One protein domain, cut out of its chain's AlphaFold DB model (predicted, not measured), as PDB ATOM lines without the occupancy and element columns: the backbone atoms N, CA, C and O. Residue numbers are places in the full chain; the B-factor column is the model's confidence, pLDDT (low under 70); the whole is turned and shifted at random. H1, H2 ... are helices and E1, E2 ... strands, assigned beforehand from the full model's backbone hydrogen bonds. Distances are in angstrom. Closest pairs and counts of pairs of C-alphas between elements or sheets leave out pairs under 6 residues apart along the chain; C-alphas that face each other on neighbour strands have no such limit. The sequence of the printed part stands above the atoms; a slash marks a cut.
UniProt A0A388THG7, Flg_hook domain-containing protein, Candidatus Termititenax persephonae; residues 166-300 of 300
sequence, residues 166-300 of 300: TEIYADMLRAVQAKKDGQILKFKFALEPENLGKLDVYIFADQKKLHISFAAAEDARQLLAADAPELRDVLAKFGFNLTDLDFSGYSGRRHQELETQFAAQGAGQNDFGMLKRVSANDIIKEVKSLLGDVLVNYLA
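This is residues 166 to 300 of the 300 residues of the protein "Flg_hook domain-containing protein" of Candidatus Termititenax persephonae (UniProt A0A388THG7). A twisted sheet of five strands forms the middle layer, with H4 alone over one face and H1, H2, H3 and H5 on the other. On that fuller face H5 packs between H1, towards the E5 edge, and H3, towards the E4 edge, while H2 packs by one end of E3 and E4. The printed part has 135 residues, with five named helices and five named strands in the order H1 E1 E2 E3 H2 H3 E4 H4 E5 H5. The sheet runs E4 E3 E2 E1 E5 and is mixed, and the class is mixed, helices and strands. The whole is compact, with a radius of gyration of the C-alphas of 13.9 A and spans of 39 by 31 by 31 A.

The printed part opens with H1, residues 166 to 178, 18.0 A long, whose first C-alpha is at (27.475, 23.956, 27.493). Three strands follow: E1, residues 185 to 193, 25.0 A; E2, residues 199 to 206, 22.9 A; and E3, residues 209 to 216, 22.8 A. The C-alpha of Lys 209 is at (47.033, 4.480, 32.829). H2 holds residues 218 to 226 and H3 residues 228 to 237. E4, residues 241 to 249, is 24.2 A long. H4 holds residues 253 to 264 and measures 16.0 A. E5, residues 269 to 278, is 24.3 A long. H5, residues 283 to 299, is the longest helix at 24.1 A and ends with C-alpha 299 at (47.052, 16.950, 33.368).

E1, E2 and E3 form a meander, each strand the antiparallel neighbour of the one before, and E1 with E2 and E2 with E3 are hairpins. N 187 and O 203 are 2.9 A apart across E1 and E2, and N 202 and O 213 are 2.8 A apart across E2 and E3, both within hydrogen-bond range. The edge strand E5 is parallel to E1, at 22 degrees, with N 190 and O 273 at 2.8 A. The edge strand E4 is parallel to E3, at 16 degrees, with N 248 and O 214 at 2.8 A. E3, H2, H3 and E4 make a strand-helix-strand unit, two parallel neighbour strands with helices between, and its crossover is right-handed. The helices make three layers with the sheet, lying on both its faces. H5 is on the sheet, and the C-alphas of Pro 193 and Ile 283, the closest of E1 and H5, are 6.5 A apart. H5 touches H3 with residues 288 to 292 alone, at a shallow tilt of 24 degrees, the same way; the closest C-alphas are those of Leu 231 and Lys 288, 6.8 A. H1 touches H5 with residues 173 to 177 alone, at a tilt of 35.3 degrees, only just steep; the closest C-alphas are those of Val 176 and Tyr 298, 5.7 A. H2 is over E3 at a height over the sheet of 7.6 A. H4, on the opposite face from H5, has a height over the sheet of 9.1 A and runs slantwise to the strands, at 53 degrees to E2 on the local plane. In each of H1, H2, H3, H4 and H5 every O i to N i+4 pair is within hydrogen-bond range.

The outline is rounded, and the two C-alphas farthest apart, those of Asp 181 and Asn 195, are 40.0 A from each other. The printed part has no cut and ends at residue 300, the chain's last residue. The link from H1 to E1 is short, the other links are tight, and there is no long link. The mean pLDDT of the printed part is 80.8; residues 180 to 182, 241 to 243 and 265 to 269 are under 70.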
ATOM      1  N   THR A 166      26.439  23.111  26.888       71.81
ATOM      2  CA  THR A 166      27.475  23.956  27.493       71.81
ATOM      3  C   THR A 166      27.549  23.842  29.016       71.81
ATOM      4  O   THR A 166      28.643  23.927  29.563       71.81
ATOM      5  N   GLU A 167      26.421  23.637  29.701       77.69
ATOM      6  CA  GLU A 167      26.384  23.443  31.156       77.69
ATOM      7  C   GLU A 167      26.904  22.055  31.533       77.69
ATOM      8  O   GLU A 167      27.821  21.952  32.344       77.69
ATOM      9  N   ILE A 168      26.414  21.005  30.862       76.12
ATOM     10  CA  ILE A 168      26.872  19.621  31.080       76.12
ATOM     11  C   ILE A 168      28.376  19.503  30.792       76.12
ATOM     12  O   ILE A 168      29.122  18.874  31.540       76.12
ATOM     13  N   TYR A 169      28.841  20.155  29.726       73.12
ATOM     14  CA  TYR A 169      30.243  20.175  29.336       73.12
ATOM     15  C   TYR A 169      31.123  20.908  30.354       73.12
ATOM     16  O   TYR A 169      32.179  20.407  30.744       73.12
ATOM     17  N   ALA A 170      30.685  22.076  30.830       76.25
ATOM     18  CA  ALA A 170      31.403  22.819  31.860       76.25
ATOM     19  C   ALA A 170      31.466  22.042  33.184       76.25
ATOM     20  O   ALA A 170      32.508  22.036  33.841       76.25
ATOM     21  N   ASP A 171      30.385  21.355  33.557       79.50
ATOM     22  CA  ASP A 171      30.349  20.494  34.737       79.50
ATOM     23  C   ASP A 171      31.271  19.282  34.582       79.50
ATOM     24  O   ASP A 171      31.965  18.923  35.536       79.50
ATOM     25  N   MET A 172      31.373  18.715  33.375       80.62
ATOM     26  CA  MET A 172      32.351  17.674  33.067       80.62
ATOM     27  C   MET A 172      33.779  18.163  33.274       80.62
ATOM     28  O   MET A 172      34.528  17.548  34.031       80.62
ATOM     29  N   LEU A 173      34.154  19.296  32.681       79.62
ATOM     30  CA  LEU A 173      35.498  19.849  32.860       79.62
ATOM     31  C   LEU A 173      35.777  20.228  34.320       79.62
ATOM     32  O   LEU A 173      36.881  20.000  34.812       79.62
ATOM     33  N   ARG A 174      34.779  20.735  35.052       80.50
ATOM     34  CA  ARG A 174      34.917  21.022  36.486       80.50
ATOM     35  C   ARG A 174      35.144  19.744  37.293       80.50
ATOM     36  O   ARG A 174      35.995  19.740  38.179       80.50
ATOM     37  N   ALA A 175      34.430  18.663  36.984       77.38
ATOM     38  CA  ALA A 175      34.628  17.366  37.627       77.38
ATOM     39  C   ALA A 175      36.024  16.794  37.333       77.38
ATOM     40  O   ALA A 175      36.639  16.210  38.226       77.38
ATOM     41  N   VAL A 176      36.545  17.006  36.119       77.94
ATOM     42  CA  VAL A 176      37.921  16.640  35.746       77.94
ATOM     43  C   VAL A 176      38.923  17.419  36.598       77.94
ATOM     44  O   VAL A 176      39.777  16.821  37.246       77.94
ATOM     45  N   GLN A 177      38.783  18.744  36.661       71.50
ATOM     46  CA  GLN A 177      39.687  19.613  37.419       71.50
ATOM     47  C   GLN A 177      39.614  19.384  38.933       71.50
ATOM     48  O   GLN A 177      40.604  19.572  39.635       71.50
ATOM     49  N   ALA A 178      38.456  18.972  39.458       71.81
ATOM     50  CA  ALA A 178      38.298  18.626  40.870       71.81
ATOM     51  C   ALA A 178      39.031  17.326  41.247       71.81
ATOM     52  O   ALA A 178      39.276  17.067  42.424       71.81
ATOM     53  N   LYS A 179      39.386  16.502  40.255       71.12
ATOM     54  CA  LYS A 179      40.077  15.222  40.408       71.12
ATOM     55  C   LYS A 179      41.573  15.377  40.126       71.12
ATOM     56  O   LYS A 179      42.123  14.676  39.283       71.12
ATOM     57  N   LYS A 180      42.234  16.276  40.860       58.72
ATOM     58  CA  LYS A 180      43.704  16.351  40.911       58.72
ATOM     59  C   LYS A 180      44.256  15.496  42.055       58.72
ATOM     60  O   LYS A 180      43.591  15.299  43.067       58.72
ATOM     61  N   ASP A 181      45.469  14.985  41.851       55.22
ATOM     62  CA  ASP A 181      46.273  14.186  42.786       55.22
ATOM     63  C   ASP A 181      45.761  12.768  43.100       55.22
ATOM     64  O   ASP A 181      45.132  12.494  44.122       55.22
ATOM     65  N   GLY A 182      46.108  11.817  42.223       59.03
ATOM     66  CA  GLY A 182      46.090  10.377  42.526       59.03
ATOM     67  C   GLY A 182      44.708   9.732  42.661       59.03
ATOM     68  O   GLY A 182      44.622   8.553  43.002       59.03
ATOM     69  N   GLN A 183      43.632  10.474  42.396       70.88
ATOM     70  CA  GLN A 183      42.278   9.930  42.374       70.88
ATOM     71  C   GLN A 183      41.953   9.321  41.011       70.88
ATOM     72  O   GLN A 183      42.261   9.892  39.964       70.88
ATOM     73  N   ILE A 184      41.270   8.175  41.051       75.19
ATOM     74  CA  ILE A 184      40.742   7.517  39.859       75.19
ATOM     75  C   ILE A 184      39.657   8.414  39.255       75.19
ATOM     76  O   ILE A 184      38.687   8.789  39.923       75.19
ATOM     77  N   LEU A 185      39.839   8.751  37.985       80.19
ATOM     78  CA  LEU A 185      38.892   9.487  37.168       80.19
ATOM     79  C   LEU A 185      37.941   8.500  36.501       80.19
ATOM     80  O   LEU A 185      38.393   7.556  35.851       80.19
ATOM     81  N   LYS A 186      36.634   8.727  36.644       84.00
ATOM     82  CA  LYS A 186      35.603   7.919  35.994       84.00
ATOM     83  C   LYS A 186      34.558   8.787  35.339       84.00
ATOM     84  O   LYS A 186      33.764   9.431  36.027       84.00
ATOM     85  N   PHE A 187      34.502   8.713  34.020       86.19
ATOM     86  CA  PHE A 187      33.496   9.419  33.249       86.19
ATOM     87  C   PHE A 187      32.717   8.499  32.347       86.19
ATOM     88  O   PHE A 187      33.281   7.616  31.703       86.19
ATOM     89  N   LYS A 188      31.414   8.759  32.316       87.94
ATOM     90  CA  LYS A 188      30.498   8.217  31.334       87.94
ATOM     91  C   LYS A 188      29.755   9.378  30.702       87.94
ATOM     92  O   LYS A 188      29.227  10.243  31.401       87.94
ATOM     93  N   PHE A 189      29.723   9.386  29.383       87.31
ATOM     94  CA  PHE A 189      28.875  10.292  28.634       87.31
ATOM     95  C   PHE A 189      28.393   9.635  27.350       87.31
ATOM     96  O   PHE A 189      29.056   8.754  26.809       87.31
ATOM     97  N   ALA A 190      27.247  10.088  26.861       87.31
ATOM     98  CA  ALA A 190      26.649   9.617  25.629       87.31
ATOM     99  C   ALA A 190      26.692  10.708  24.553       87.31
ATOM    100  O   ALA A 190      26.345  11.869  24.790       87.31
ATOM    101  N   LEU A 191      27.087  10.317  23.351       86.38
ATOM    102  CA  LEU A 191      26.930  11.073  22.118       86.38
ATOM    103  C   LEU A 191      25.815  10.427  21.297       86.38
ATOM    104  O   LEU A 191      25.628   9.213  21.328       86.38
ATOM    105  N   GLU A 192      25.055  11.230  20.564       87.56
ATOM    106  CA  GLU A 192      24.000  10.732  19.675       87.56
ATOM    107  C   GLU A 192      24.327  11.152  18.237       87.56
ATOM    108  O   GLU A 192      23.861  12.199  17.774       87.56
ATOM    109  N   PRO A 193      25.207  10.403  17.548       84.19
ATOM    110  CA  PRO A 193      25.488  10.634  16.143       84.19
ATOM    111  C   PRO A 193      24.267  10.368  15.256       84.19
ATOM    112  O   PRO A 193      23.563   9.363  15.394       84.19
ATOM    113  N   GLU A 194      24.025  11.269  14.307       84.88
ATOM    114  CA  GLU A 194      22.942  11.142  13.335       84.88
ATOM    115  C   GLU A 194      23.069   9.835  12.548       84.88
ATOM    116  O   GLU A 194      24.124   9.530  11.999       84.88
ATOM    117  N   ASN A 195      21.980   9.068  12.478       82.19
ATOM    118  CA  ASN A 195      21.884   7.804  11.735       82.19
ATOM    119  C   ASN A 195      22.839   6.680  12.186       82.19
ATOM    120  O   ASN A 195      22.841   5.624  11.565       82.19
ATOM    121  N   LEU A 196      23.605   6.866  13.265       81.69
ATOM    122  CA  LEU A 196      24.569   5.876  13.767       81.69
ATOM    123  C   LEU A 196      24.216   5.337  15.164       81.69
ATOM    124  O   LEU A 196      24.955   4.531  15.729       81.69
ATOM    125  N   GLY A 197      23.074   5.748  15.718       83.06
ATOM    126  CA  GLY A 197      22.617   5.334  17.044       83.06
ATOM    127  C   GLY A 197      23.338   6.069  18.172       83.06
ATOM    128  O   GLY A 197      24.046   7.039  17.945       83.06
ATOM    129  N   LYS A 198      23.128   5.639  19.416       87.12
ATOM    130  CA  LYS A 198      23.841   6.216  20.563       87.12
ATOM    131  C   LYS A 198      25.287   5.706  20.598       87.12
ATOM    132  O   LYS A 198      25.587   4.632  20.077       87.12
ATOM    133  N   LEU A 199      26.163   6.490  21.209       88.38
ATOM    134  CA  LEU A 199      27.547   6.150  21.504       88.38
ATOM    135  C   LEU A 199      27.827   6.502  22.962       88.38
ATOM    136  O   LEU A 199      27.912   7.679  23.297       88.38
ATOM    137  N   ASP A 200      28.036   5.504  23.807       89.50
ATOM    138  CA  ASP A 200      28.489   5.721  25.174       89.50
ATOM    139  C   ASP A 200      30.013   5.646  25.225       89.50
ATOM    140  O   ASP A 200      30.633   4.718  24.699       89.50
ATOM    141  N   VAL A 201      30.618   6.614  25.898       88.69
ATOM    142  CA  VAL A 201      32.057   6.705  26.100       88.69
ATOM    143  C   VAL A 201      32.345   6.575  27.583       88.69
ATOM    144  O   VAL A 201      31.823   7.336  28.399       88.69
ATOM    145  N   TYR A 202      33.200   5.617  27.918       88.88
ATOM    146  CA  TYR A 202      33.675   5.356  29.266       88.88
ATOM    147  C   TYR A 202      35.155   5.694  29.334       88.88
ATOM    148  O   TYR A 202      35.955   5.143  28.576       88.88
ATOM    149  N   ILE A 203      35.527   6.575  30.255       88.19
ATOM    150  CA  ILE A 203      36.915   6.961  30.493       88.19
ATOM    151  C   ILE A 203      37.266   6.598  31.928       88.19
ATOM    152  O   ILE A 203      36.652   7.096  32.872       88.19
ATOM    153  N   PHE A 204      38.283   5.754  32.075       87.06
ATOM    154  CA  PHE A 204      38.896   5.415  33.350       87.06
ATOM    155  C   PHE A 204      40.355   5.863  33.311       87.06
ATOM    156  O   PHE A 204      41.150   5.312  32.547       87.06
ATOM    157  N   ALA A 205      40.709   6.862  34.117       83.25
ATOM    158  CA  ALA A 205      42.095   7.302  34.256       83.25
ATOM    159  C   ALA A 205      42.586   7.041  35.681       83.25
ATOM    160  O   ALA A 205      41.943   7.436  36.651       83.25
ATOM    161  N   ASP A 206      43.728   6.371  35.795       81.69
ATOM    162  CA  ASP A 206      44.419   6.123  37.056       81.69
ATOM    163  C   ASP A 206      45.910   6.417  36.871       81.69
ATOM    164  O   ASP A 206      46.638   5.685  36.190       81.69
ATOM    165  N   GLN A 207      46.368   7.528  37.453       78.00
ATOM    166  CA  GLN A 207      47.733   8.038  37.321       78.00
ATOM    167  C   GLN A 207      48.144   8.240  35.849       78.00
ATOM    168  O   GLN A 207      47.783   9.234  35.228       78.00
ATOM    169  N   LYS A 208      48.918   7.302  35.286       74.50
ATOM    170  CA  LYS A 208      49.399   7.316  33.892       74.50
ATOM    171  C   LYS A 208      48.745   6.247  33.015       74.50
ATOM    172  O   LYS A 208      49.135   6.089  31.859       74.50
ATOM    173  N   LYS A 209      47.797   5.486  33.562       80.69
ATOM    174  CA  LYS A 209      47.033   4.480  32.829       80.69
ATOM    175  C   LYS A 209      45.696   5.078  32.438       80.69
ATOM    176  O   LYS A 209      44.953   5.560  33.288       80.69
ATOM    177  N   LEU A 210      45.411   5.027  31.144       84.19
ATOM    178  CA  LEU A 210      44.153   5.478  30.579       84.19
ATOM    179  C   LEU A 210      43.500   4.298  29.867       84.19
ATOM    180  O   LEU A 210      44.100   3.702  28.965       84.19
ATOM    181  N   HIS A 211      42.285   3.977  30.295       86.88
ATOM    182  CA  HIS A 211      41.411   3.028  29.631       86.88
ATOM    183  C   HIS A 211      40.198   3.775  29.090       86.88
ATOM    184  O   HIS A 211      39.476   4.434  29.842       86.88
ATOM    185  N   ILE A 212      39.984   3.668  27.783       87.62
ATOM    186  CA  ILE A 212      38.818   4.241  27.119       87.62
ATOM    187  C   ILE A 212      38.054   3.094  26.480       87.62
ATOM    188  O   ILE A 212      38.617   2.325  25.700       87.62
ATOM    189  N   SER A 213      36.775   2.992  26.815       89.38
ATOM    190  CA  SER A 213      35.869   2.033  26.201       89.38
ATOM    191  C   SER A 213      34.713   2.754  25.537       89.38
ATOM    192  O   SER A 213      34.109   3.652  26.121       89.38
ATOM    193  N   PHE A 214      34.382   2.327  24.329       90.19
ATOM    194  CA  PHE A 214      33.220   2.795  23.590       90.19
ATOM    195  C   PHE A 214      32.171   1.688  23.575       90.19
ATOM    196  O   PHE A 214      32.496   0.533  23.293       90.19
ATOM    197  N   ALA A 215      30.920   2.021  23.871       90.44
ATOM    198  CA  ALA A 215      29.779   1.159  23.593       90.44
ATOM    199  C   ALA A 215      28.921   1.840  22.528       90.44
ATOM    200  O   ALA A 215      28.407   2.931  22.753       90.44
ATOM    201  N   ALA A 216      28.826   1.233  21.348       89.25
ATOM    202  CA  ALA A 216      28.199   1.856  20.186       89.25
ATOM    203  C   ALA A 216      27.352   0.858  19.386       89.25
ATOM    204  O   ALA A 216      27.487  -0.362  19.539       89.25
ATOM    205  N   ALA A 217      26.497   1.374  18.499       87.81
ATOM    206  CA  ALA A 217      25.897   0.560  17.443       87.81
ATOM    207  C   ALA A 217      26.969   0.088  16.441       87.81
ATOM    208  O   ALA A 217      28.083   0.613  16.409       87.81
ATOM    209  N   GLU A 218      26.646  -0.919  15.628       86.88
ATOM    210  CA  GLU A 218      27.624  -1.583  14.761       86.88
ATOM    211  C   GLU A 218      28.330  -0.626  13.790       86.88
ATOM    212  O   GLU A 218      29.559  -0.651  13.719       86.88
ATOM    213  N   ASP A 219      27.584   0.259  13.129       86.56
ATOM    214  CA  ASP A 219      28.134   1.206  12.151       86.56
ATOM    215  C   ASP A 219      29.052   2.245  12.813       86.56
ATOM    216  O   ASP A 219      30.183   2.464  12.374       86.56
ATOM    217  N   ALA A 220      28.614   2.827  13.937       86.38
ATOM    218  CA  ALA A 220      29.434   3.733  14.742       86.38
ATOM    219  C   ALA A 220      30.719   3.051  15.225       86.38
ATOM    220  O   ALA A 220      31.796   3.647  15.216       86.38
ATOM    221  N   ARG A 221      30.619   1.781  15.632       88.19
ATOM    222  CA  ARG A 221      31.757   0.990  16.097       88.19
ATOM    223  C   ARG A 221      32.776   0.771  14.984       88.19
ATOM    224  O   ARG A 221      33.966   0.900  15.246       88.19
ATOM    225  N   GLN A 222      32.337   0.430  13.772       87.06
ATOM    226  CA  GLN A 222      33.242   0.229  12.635       87.06
ATOM    227  C   GLN A 222      33.983   1.521  12.278       87.06
ATOM    228  O   GLN A 222      35.199   1.499  12.092       87.06
ATOM    229  N   LEU A 223      33.264   2.642  12.261       87.19
ATOM    230  CA  LEU A 223      33.822   3.961  11.981       87.19
ATOM    231  C   LEU A 223      34.863   4.365  13.039       87.19
ATOM    232  O   LEU A 223      35.986   4.727  12.704       87.19
ATOM    233  N   LEU A 224      34.546   4.202  14.326       86.94
ATOM    234  CA  LEU A 224      35.494   4.479  15.410       86.94
ATOM    235  C   LEU A 224      36.697   3.526  15.421       86.94
ATOM    236  O   LEU A 224      37.806   3.940  15.758       86.94
ATOM    237  N   ALA A 225      36.495   2.257  15.058       87.38
ATOM    238  CA  ALA A 225      37.570   1.275  14.978       87.38
ATOM    239  C   ALA A 225      38.548   1.582  13.833       87.38
ATOM    240  O   ALA A 225      39.749   1.365  13.996       87.38
ATOM    241  N   ALA A 226      38.063   2.119  12.708       87.56
ATOM    242  CA  ALA A 226      38.913   2.571  11.605       87.56
ATOM    243  C   ALA A 226      39.831   3.735  12.027       87.56
ATOM    244  O   ALA A 226      41.009   3.753  11.676       87.56
ATOM    245  N   ASP A 227      39.320   4.642  12.861       87.56
ATOM    246  CA  ASP A 227      40.045   5.798  13.406       87.56
ATOM    247  C   ASP A 227      40.814   5.520  14.705       87.56
ATOM    248  O   ASP A 227      41.439   6.419  15.282       87.56
ATOM    249  N   ALA A 228      40.805   4.272  15.177       86.44
ATOM    250  CA  ALA A 228      41.502   3.877  16.392       86.44
ATOM    251  C   ALA A 228      42.988   4.287  16.399       86.44
ATOM    252  O   ALA A 228      43.417   4.810  17.429       86.44
ATOM    253  N   PRO A 229      43.778   4.119  15.313       86.75
ATOM    254  CA  PRO A 229      45.187   4.522  15.296       86.75
ATOM    255  C   PRO A 229      45.378   6.017  15.568       86.75
ATOM    256  O   PRO A 229      46.182   6.386  16.420       86.75
ATOM    257  N   GLU A 230      44.578   6.873  14.930       85.00
ATOM    258  CA  GLU A 230      44.668   8.320  15.133       85.00
ATOM    259  C   GLU A 230      44.271   8.726  16.555       85.00
ATOM    260  O   GLU A 230      44.877   9.622  17.144       85.00
ATOM    261  N   LEU A 231      43.271   8.054  17.139       82.00
ATOM    262  CA  LEU A 231      42.927   8.236  18.549       82.00
ATOM    263  C   LEU A 231      44.108   7.861  19.452       82.00
ATOM    264  O   LEU A 231      44.408   8.605  20.384       82.00
ATOM    265  N   ARG A 232      44.827   6.766  19.167       85.31
ATOM    266  CA  ARG A 232      46.024   6.398  19.945       85.31
ATOM    267  C   ARG A 232      47.111   7.463  19.855       85.31
ATOM    268  O   ARG A 232      47.694   7.798  20.883       85.31
ATOM    269  N   ASP A 233      47.337   8.025  18.673       84.44
ATOM    270  CA  ASP A 233      48.345   9.066  18.464       84.44
ATOM    271  C   ASP A 233      48.028  10.344  19.244       84.44
ATOM    272  O   ASP A 233      48.922  10.959  19.828       84.44
ATOM    273  N   VAL A 234      46.753  10.747  19.295       81.69
ATOM    274  CA  VAL A 234      46.319  11.886  20.117       81.69
ATOM    275  C   VAL A 234      46.614  11.617  21.593       81.69
ATOM    276  O   VAL A 234      47.196  12.465  22.260       81.69
ATOM    277  N   LEU A 235      46.285  10.429  22.096       81.88
ATOM    278  CA  LEU A 235      46.477  10.069  23.507       81.88
ATOM    279  C   LEU A 235      47.963   9.968  23.882       81.88
ATOM    280  O   LEU A 235      48.369  10.446  24.945       81.88
ATOM    281  N   ALA A 236      48.787   9.437  22.977       82.81
ATOM    282  CA  ALA A 236      50.234   9.369  23.135       82.81
ATOM    283  C   ALA A 236      50.879  10.764  23.214       82.81
ATOM    284  O   ALA A 236      51.788  10.971  24.018       82.81
ATOM    285  N   LYS A 237      50.379  11.751  22.449       83.06
ATOM    286  CA  LYS A 237      50.844  13.152  22.531       83.06
ATOM    287  C   LYS A 237      50.634  13.770  23.914       83.06
ATOM    288  O   LYS A 237      51.417  14.626  24.311       83.06
ATOM    289  N   PHE A 238      49.628  13.314  24.658       75.81
ATOM    290  CA  PHE A 238      49.371  13.743  26.036       75.81
ATOM    291  C   PHE A 238      50.131  12.914  27.085       75.81
ATOM    292  O   PHE A 238      49.907  13.070  28.280       75.81
ATOM    293  N   GLY A 239      51.051  12.035  26.677       74.62
ATOM    294  CA  GLY A 239      51.881  11.259  27.601       74.62
ATOM    295  C   GLY A 239      51.163  10.079  28.258       74.62
ATOM    296  O   GLY A 239      51.726   9.448  29.158       74.62
ATOM    297  N   PHE A 240      49.952   9.744  27.806       76.56
ATOM    298  CA  PHE A 240      49.286   8.510  28.201       76.56
ATOM    299  C   PHE A 240      49.791   7.363  27.337       76.56
ATOM    300  O   PHE A 240      49.647   7.367  26.115       76.56
ATOM    301  N   ASN A 241      50.339   6.337  27.987       67.50
ATOM    302  CA  ASN A 241      50.460   5.039  27.344       67.50
ATOM    303  C   ASN A 241      49.073   4.421  27.367       67.50
ATOM    304  O   ASN A 241      48.613   3.945  28.409       67.50
ATOM    305  N   LEU A 242      48.392   4.504  26.226       65.56
ATOM    306  CA  LEU A 242      47.073   3.928  26.066       65.56
ATOM    307  C   LEU A 242      47.161   2.447  26.407       65.56
ATOM    308  O   LEU A 242      47.776   1.672  25.678       65.56
ATOM    309  N   THR A 243      46.631   2.087  27.573       61.97
ATOM    310  CA  THR A 243      46.798   0.729  28.081       61.97
ATOM    311  C   THR A 243      45.763  -0.169  27.424       61.97
ATOM    312  O   THR A 243      46.110  -1.266  27.013       61.97
ATOM    313  N   ASP A 244      44.546   0.349  27.212       74.06
ATOM    314  CA  ASP A 244      43.455  -0.379  26.575       74.06
ATOM    315  C   ASP A 244      42.463   0.598  25.910       74.06
ATOM    316  O   ASP A 244      41.864   1.443  26.583       74.06
ATOM    317  N   LEU A 245      42.288   0.467  24.591       83.38
ATOM    318  CA  LEU A 245      41.220   1.099  23.805       83.38
ATOM    319  C   LEU A 245      40.263  -0.004  23.366       83.38
ATOM    320  O   LEU A 245      40.670  -0.869  22.589       83.38
ATOM    321  N   ASP A 246      39.032   0.019  23.864       85.25
ATOM    322  CA  ASP A 246      38.055  -1.042  23.616       85.25
ATOM    323  C   ASP A 246      36.830  -0.510  22.868       85.25
ATOM    324  O   ASP A 246      36.305   0.561  23.176       85.25
ATOM    325  N   PHE A 247      36.367  -1.277  21.884       85.31
ATOM    326  CA  PHE A 247      35.181  -0.961  21.094       85.31
ATOM    327  C   PHE A 247      34.175  -2.098  21.245       85.31
ATOM    328  O   PHE A 247      34.273  -3.145  20.601       85.31
ATOM    329  N   SER A 248      33.188  -1.883  22.103       83.94
ATOM    330  CA  SER A 248      32.151  -2.851  22.433       83.94
ATOM    331  C   SER A 248      30.807  -2.470  21.806       83.94
ATOM    332  O   SER A 248      30.539  -1.313  21.484       83.94
ATOM    333  N   GLY A 249      29.956  -3.471  21.586       83.88
ATOM    334  CA  GLY A 249      28.553  -3.247  21.241       83.88
ATOM    335  C   GLY A 249      27.681  -3.219  22.496       83.88
ATOM    336  O   GLY A 249      28.006  -3.873  23.488       83.88
ATOM    337  N   TYR A 250      26.534  -2.542  22.425       78.50
ATOM    338  CA  TYR A 250      25.568  -2.448  23.532       78.50
ATOM    339  C   TYR A 250      25.035  -3.795  24.040       78.50
ATOM    340  O   TYR A 250      24.709  -3.933  25.214       78.50
ATOM    341  N   SER A 251      24.952  -4.808  23.178       75.25
ATOM    342  CA  SER A 251      24.458  -6.146  23.532       75.25
ATOM    343  C   SER A 251      25.540  -7.081  24.091       75.25
ATOM    344  O   SER A 251      25.269  -8.246  24.382       75.25
ATOM    345  N   GLY A 252      26.784  -6.609  24.221       76.50
ATOM    346  CA  GLY A 252      27.905  -7.433  24.659       76.50
ATOM    347  C   GLY A 252      28.004  -7.562  26.179       76.50
ATOM    348  O   GLY A 252      27.771  -6.602  26.911       76.50
ATOM    349  N   ARG A 253      28.497  -8.719  26.655       82.75
ATOM    350  CA  ARG A 253      28.939  -8.903  28.058       82.75
ATOM    351  C   ARG A 253      29.867  -7.779  28.521       82.75
ATOM    352  O   ARG A 253      29.787  -7.340  29.660       82.75
ATOM    353  N   ARG A 254      30.687  -7.268  27.601       82.19
ATOM    354  CA  ARG A 254      31.622  -6.179  27.858       82.19
ATOM    355  C   ARG A 254      30.942  -4.870  28.264       82.19
ATOM    356  O   ARG A 254      31.398  -4.234  29.203       82.19
ATOM    357  N   HIS A 255      29.835  -4.495  27.624       82.38
ATOM    358  CA  HIS A 255      29.087  -3.294  28.004       82.38
ATOM    359  C   HIS A 255      28.494  -3.437  29.413       82.38
ATOM    360  O   HIS A 255      28.634  -2.539  30.237       82.38
ATOM    361  N   GLN A 256      27.934  -4.606  29.738       83.00
ATOM    362  CA  GLN A 256      27.419  -4.881  31.081       83.00
ATOM    363  C   GLN A 256      28.530  -4.867  32.148       83.00
ATOM    364  O   GLN A 256      28.322  -4.368  33.254       83.00
ATOM    365  N   GLU A 257      29.721  -5.377  31.821       84.50
ATOM    366  CA  GLU A 257      30.907  -5.269  32.677       84.50
ATOM    367  C   GLU A 257      31.324  -3.812  32.888       84.50
ATOM    368  O   GLU A 257      31.622  -3.443  34.020       84.50
ATOM    369  N   LEU A 258      31.324  -2.984  31.838       83.69
ATOM    370  CA  LEU A 258      31.659  -1.560  31.928       83.69
ATOM    371  C   LEU A 258      30.665  -0.807  32.811       83.69
ATOM    372  O   LEU A 258      31.092  -0.083  33.704       83.69
ATOM    373  N   GLU A 259      29.365  -1.038  32.631       83.88
ATOM    374  CA  GLU A 259      28.315  -0.467  33.483       83.88
ATOM    375  C   GLU A 259      28.483  -0.901  34.941       83.88
ATOM    376  O   GLU A 259      28.429  -0.081  35.858       83.88
ATOM    377  N   THR A 260      28.776  -2.183  35.170       84.56
ATOM    378  CA  THR A 260      29.009  -2.713  36.519       84.56
ATOM    379  C   THR A 260      30.276  -2.121  37.139       84.56
ATOM    380  O   THR A 260      30.258  -1.722  38.297       84.56
ATOM    381  N   GLN A 261      31.378  -2.016  36.392       80.75
ATOM    382  CA  GLN A 261      32.635  -1.414  36.860       80.75
ATOM    383  C   GLN A 261      32.501   0.088  37.111       80.75
ATOM    384  O   GLN A 261      33.142   0.638  38.015       80.75
ATOM    385  N   PHE A 262      31.683   0.758  36.305       80.88
ATOM    386  CA  PHE A 262      31.358   2.158  36.483       80.88
ATOM    387  C   PHE A 262      30.537   2.348  37.766       80.88
ATOM    388  O   PHE A 262      30.933   3.156  38.600       80.88
ATOM    389  N   ALA A 263      29.504   1.525  37.986       79.88
ATOM    390  CA  ALA A 263      28.647   1.558  39.174       79.88
ATOM    391  C   ALA A 263      29.315   1.059  40.473       79.88
ATOM    392  O   ALA A 263      28.971   1.517  41.560       79.88
ATOM    393  N   ALA A 264      30.265   0.123  40.397       73.81
ATOM    394  CA  ALA A 264      30.860  -0.513  41.575       73.81
ATOM    395  C   ALA A 264      31.900   0.355  42.312       73.81
ATOM    396  O   ALA A 264      32.220   0.073  43.466       73.81
ATOM    397  N   GLN A 265      32.450   1.401  41.685       61.22
ATOM    398  CA  GLN A 265      33.435   2.285  42.324       61.22
ATOM    399  C   GLN A 265      32.782   3.617  42.701       61.22
ATOM    400  O   GLN A 265      32.775   4.566  41.926       61.22
ATOM    401  N   GLY A 266      32.268   3.689  43.932       55.66
ATOM    402  CA  GLY A 266      31.507   4.829  44.463       55.66
ATOM    403  C   GLY A 266      32.276   6.142  44.684       55.66
ATOM    404  O   GLY A 266      31.737   7.049  45.311       55.66
ATOM    405  N   ALA A 267      33.513   6.285  44.195       55.16
ATOM    406  CA  ALA A 267      34.281   7.527  44.286       55.16
ATOM    407  C   ALA A 267      34.598   8.073  42.886       55.16
ATOM    408  O   ALA A 267      35.302   7.436  42.111       55.16
ATOM    409  N   GLY A 268      34.122   9.287  42.583       57.97
ATOM    410  CA  GLY A 268      34.465  10.001  41.344       57.97
ATOM    411  C   GLY A 268      33.698   9.582  40.092       57.97
ATOM    412  O   GLY A 268      34.131   9.930  38.999       57.97
ATOM    413  N   GLN A 269      32.585   8.867  40.250       69.31
ATOM    414  CA  GLN A 269      31.681   8.516  39.163       69.31
ATOM    415  C   GLN A 269      30.890   9.754  38.730       69.31
ATOM    416  O   GLN A 269      30.098  10.280  39.510       69.31
ATOM    417  N   ASN A 270      31.100  10.220  37.498       78.19
ATOM    418  CA  ASN A 270      30.250  11.255  36.915       78.19
ATOM    419  C   ASN A 270      29.642  10.722  35.614       78.19
ATOM    420  O   ASN A 270      30.357  10.472  34.639       78.19
ATOM    421  N   ASP A 271      28.329  10.493  35.653       81.19
ATOM    422  CA  ASP A 271      27.506  10.208  34.480       81.19
ATOM    423  C   ASP A 271      26.880  11.520  34.012       81.19
ATOM    424  O   ASP A 271      26.079  12.126  34.727       81.19
ATOM    425  N   PHE A 272      27.283  11.972  32.830       77.38
ATOM    426  CA  PHE A 272      26.800  13.221  32.247       77.38
ATOM    427  C   PHE A 272      25.587  13.022  31.337       77.38
ATOM    428  O   PHE A 272      25.052  13.995  30.806       77.38
ATOM    429  N   GLY A 273      25.130  11.780  31.145       79.38
ATOM    430  CA  GLY A 273      24.050  11.475  30.218       79.38
ATOM    431  C   GLY A 273      24.400  11.874  28.782       79.38
ATOM    432  O   GLY A 273      25.542  11.732  28.344       79.38
ATOM    433  N   MET A 274      23.406  12.351  28.026       79.75
ATOM    434  CA  MET A 274      23.620  12.791  26.645       79.75
ATOM    435  C   MET A 274      24.263  14.176  26.626       79.75
ATOM    436  O   MET A 274      23.646  15.156  27.032       79.75
ATOM    437  N   LEU A 275      25.494  14.241  26.123       76.75
ATOM    438  CA  LEU A 275      26.205  15.496  25.922       76.75
ATOM    439  C   LEU A 275      25.654  16.219  24.697       76.75
ATOM    440  O   LEU A 275      25.224  17.366  24.778       76.75
ATOM    441  N   LYS A 276      25.713  15.569  23.533       82.31
ATOM    442  CA  LYS A 276      25.529  16.266  22.264       82.31
ATOM    443  C   LYS A 276      25.064  15.338  21.150       82.31
ATOM    444  O   LYS A 276      25.473  14.179  21.064       82.31
ATOM    445  N   ARG A 277      24.257  15.909  20.254       85.00
ATOM    446  CA  ARG A 277      23.976  15.350  18.930       85.00
ATOM    447  C   ARG A 277      25.037  15.801  17.946       85.00
ATOM    448  O   ARG A 277      25.326  16.994  17.850       85.00
ATOM    449  N   VAL A 278      25.611  14.847  17.235       86.50
ATOM    450  CA  VAL A 278      26.720  15.079  16.306       86.50
ATOM    451  C   VAL A 278      26.372  14.532  14.936       86.50
ATOM    452  O   VAL A 278      25.633  13.561  14.819       86.50
ATOM    453  N   SER A 279      26.899  15.149  13.884       85.31
ATOM    454  CA  SER A 279      26.788  14.554  12.555       85.31
ATOM    455  C   SER A 279      27.619  13.263  12.513       85.31
ATOM    456  O   SER A 279      28.632  13.141  13.213       85.31
ATOM    457  N   ALA A 280      27.217  12.300  11.685       80.94
ATOM    458  CA  ALA A 280      27.973  11.060  11.491       80.94
ATOM    459  C   ALA A 280      29.431  11.321  11.069       80.94
ATOM    460  O   ALA A 280      30.343  10.634  11.519       80.94
ATOM    461  N   ASN A 281      29.650  12.350  10.244       82.94
ATOM    462  CA  ASN A 281      30.969  12.701   9.717       82.94
ATOM    463  C   ASN A 281      31.853  13.404  10.759       82.94
ATOM    464  O   ASN A 281      33.076  13.301  10.704       82.94
ATOM    465  N   ASP A 282      31.246  14.105  11.719       87.31
ATOM    466  CA  ASP A 282      31.978  14.870  12.732       87.31
ATOM    467  C   ASP A 282      32.225  14.084  14.023       87.31
ATOM    468  O   ASP A 282      32.945  14.569  14.895       87.31
ATOM    469  N   ILE A 283      31.678  12.871  14.163       86.44
ATOM    470  CA  ILE A 283      31.763  12.096  15.409       86.44
ATOM    471  C   ILE A 283      33.209  11.884  15.867       86.44
ATOM    472  O   ILE A 283      33.525  12.095  17.035       86.44
ATOM    473  N   ILE A 284      34.113  11.546  14.946       86.06
ATOM    474  CA  ILE A 284      35.529  11.315  15.246       86.06
ATOM    475  C   ILE A 284      36.183  12.606  15.733       86.06
ATOM    476  O   ILE A 284      36.931  12.605  16.710       86.06
ATOM    477  N   LYS A 285      35.908  13.718  15.043       88.38
ATOM    478  CA  LYS A 285      36.454  15.032  15.380       88.38
ATOM    479  C   LYS A 285      35.973  15.476  16.756       88.38
ATOM    480  O   LYS A 285      36.777  15.966  17.545       88.38
ATOM    481  N   GLU A 286      34.696  15.261  17.055       88.81
ATOM    482  CA  GLU A 286      34.120  15.582  18.356       88.81
ATOM    483  C   GLU A 286      34.730  14.711  19.458       88.81
ATOM    484  O   GLU A 286      35.198  15.247  20.455       88.81
ATOM    485  N   VAL A 287      34.812  13.389  19.265       86.38
ATOM    486  CA  VAL A 287      35.441  12.478  20.236       86.38
ATOM    487  C   VAL A 287      36.897  12.877  20.487       86.38
ATOM    488  O   VAL A 287      37.312  12.960  21.641       86.38
ATOM    489  N   LYS A 288      37.669  13.195  19.437       86.38
ATOM    490  CA  LYS A 288      39.057  13.675  19.564       86.38
ATOM    491  C   LYS A 288      39.134  14.988  20.350       86.38
ATOM    492  O   LYS A 288      39.989  15.110  21.223       86.38
ATOM    493  N   SER A 289      38.246  15.944  20.070       87.88
ATOM    494  CA  SER A 289      38.196  17.228  20.780       87.88
ATOM    495  C   SER A 289      37.849  17.045  22.256       87.88
ATOM    496  O   SER A 289      38.558  17.556  23.115       87.88
ATOM    497  N   LEU A 290      36.804  16.267  22.555       86.19
ATOM    498  CA  LEU A 290      36.359  15.986  23.920       86.19
ATOM    499  C   LEU A 290      37.449  15.281  24.727       86.19
ATOM    500  O   LEU A 290      37.722  15.662  25.862       86.19
ATOM    501  N   LEU A 291      38.103  14.275  24.139       84.25
ATOM    502  CA  LEU A 291      39.222  13.593  24.782       84.25
ATOM    503  C   LEU A 291      40.397  14.543  25.006       84.25
ATOM    504  O   LEU A 291      40.953  14.554  26.098       84.25
ATOM    505  N   GLY A 292      40.753  15.360  24.014       84.44
ATOM    506  CA  GLY A 292      41.800  16.369  24.158       84.44
ATOM    507  C   GLY A 292      41.529  17.303  25.335       84.44
ATOM    508  O   GLY A 292      42.382  17.453  26.206       84.44
ATOM    509  N   ASP A 293      40.320  17.851  25.416       85.56
ATOM    510  CA  ASP A 293      39.939  18.773  26.482       85.56
ATOM    511  C   ASP A 293      39.932  18.090  27.856       85.56
ATOM    512  O   ASP A 293      40.502  18.624  28.809       85.56
ATOM    513  N   VAL A 294      39.363  16.886  27.972       82.56
ATOM    514  CA  VAL A 294      39.386  16.107  29.223       82.56
ATOM    515  C   VAL A 294      40.822  15.847  29.678       82.56
ATOM    516  O   VAL A 294      41.137  16.020  30.853       82.56
ATOM    517  N   LEU A 295      41.720  15.474  28.768       79.81
ATOM    518  CA  LEU A 295      43.094  15.113  29.120       79.81
ATOM    519  C   LEU A 295      43.950  16.330  29.452       79.81
ATOM    520  O   LEU A 295      44.703  16.285  30.421       79.81
ATOM    521  N   VAL A 296      43.801  17.432  28.710       84.12
ATOM    522  CA  VAL A 296      44.451  18.708  29.036       84.12
ATOM    523  C   VAL A 296      44.044  19.158  30.435       84.12
ATOM    524  O   VAL A 296      44.903  19.533  31.226       84.12
ATOM    525  N   ASN A 297      42.755  19.076  30.769       80.31
ATOM    526  CA  ASN A 297      42.257  19.493  32.080       80.31
ATOM    527  C   ASN A 297      42.646  18.536  33.215       80.31
ATOM    528  O   ASN A 297      42.758  18.980  34.354       80.31
ATOM    529  N   TYR A 298      42.844  17.250  32.924       77.31
ATOM    530  CA  TYR A 298      43.290  16.267  33.914       77.31
ATOM    531  C   TYR A 298      44.794  16.368  34.214       77.31
ATOM    532  O   TYR A 298      45.220  16.056  35.323       77.31
ATOM    533  N   LEU A 299      45.599  16.790  33.232       74.38
ATOM    534  CA  LEU A 299      47.052  16.950  33.368       74.38
ATOM    535  C   LEU A 299      47.491  18.337  33.856       74.38
ATOM    536  O   LEU A 299      48.602  18.462  34.374       74.38
ATOM    537  N   ALA A 300      46.672  19.369  33.633       73.12
ATOM    538  CA  ALA A 300      46.896  20.722  34.147       73.12
ATOM    539  C   ALA A 300      46.786  20.758  35.671       73.12
ATOM    540  O   ALA A 300      47.295  21.707  36.308       73.12
TER     541      ALA A 300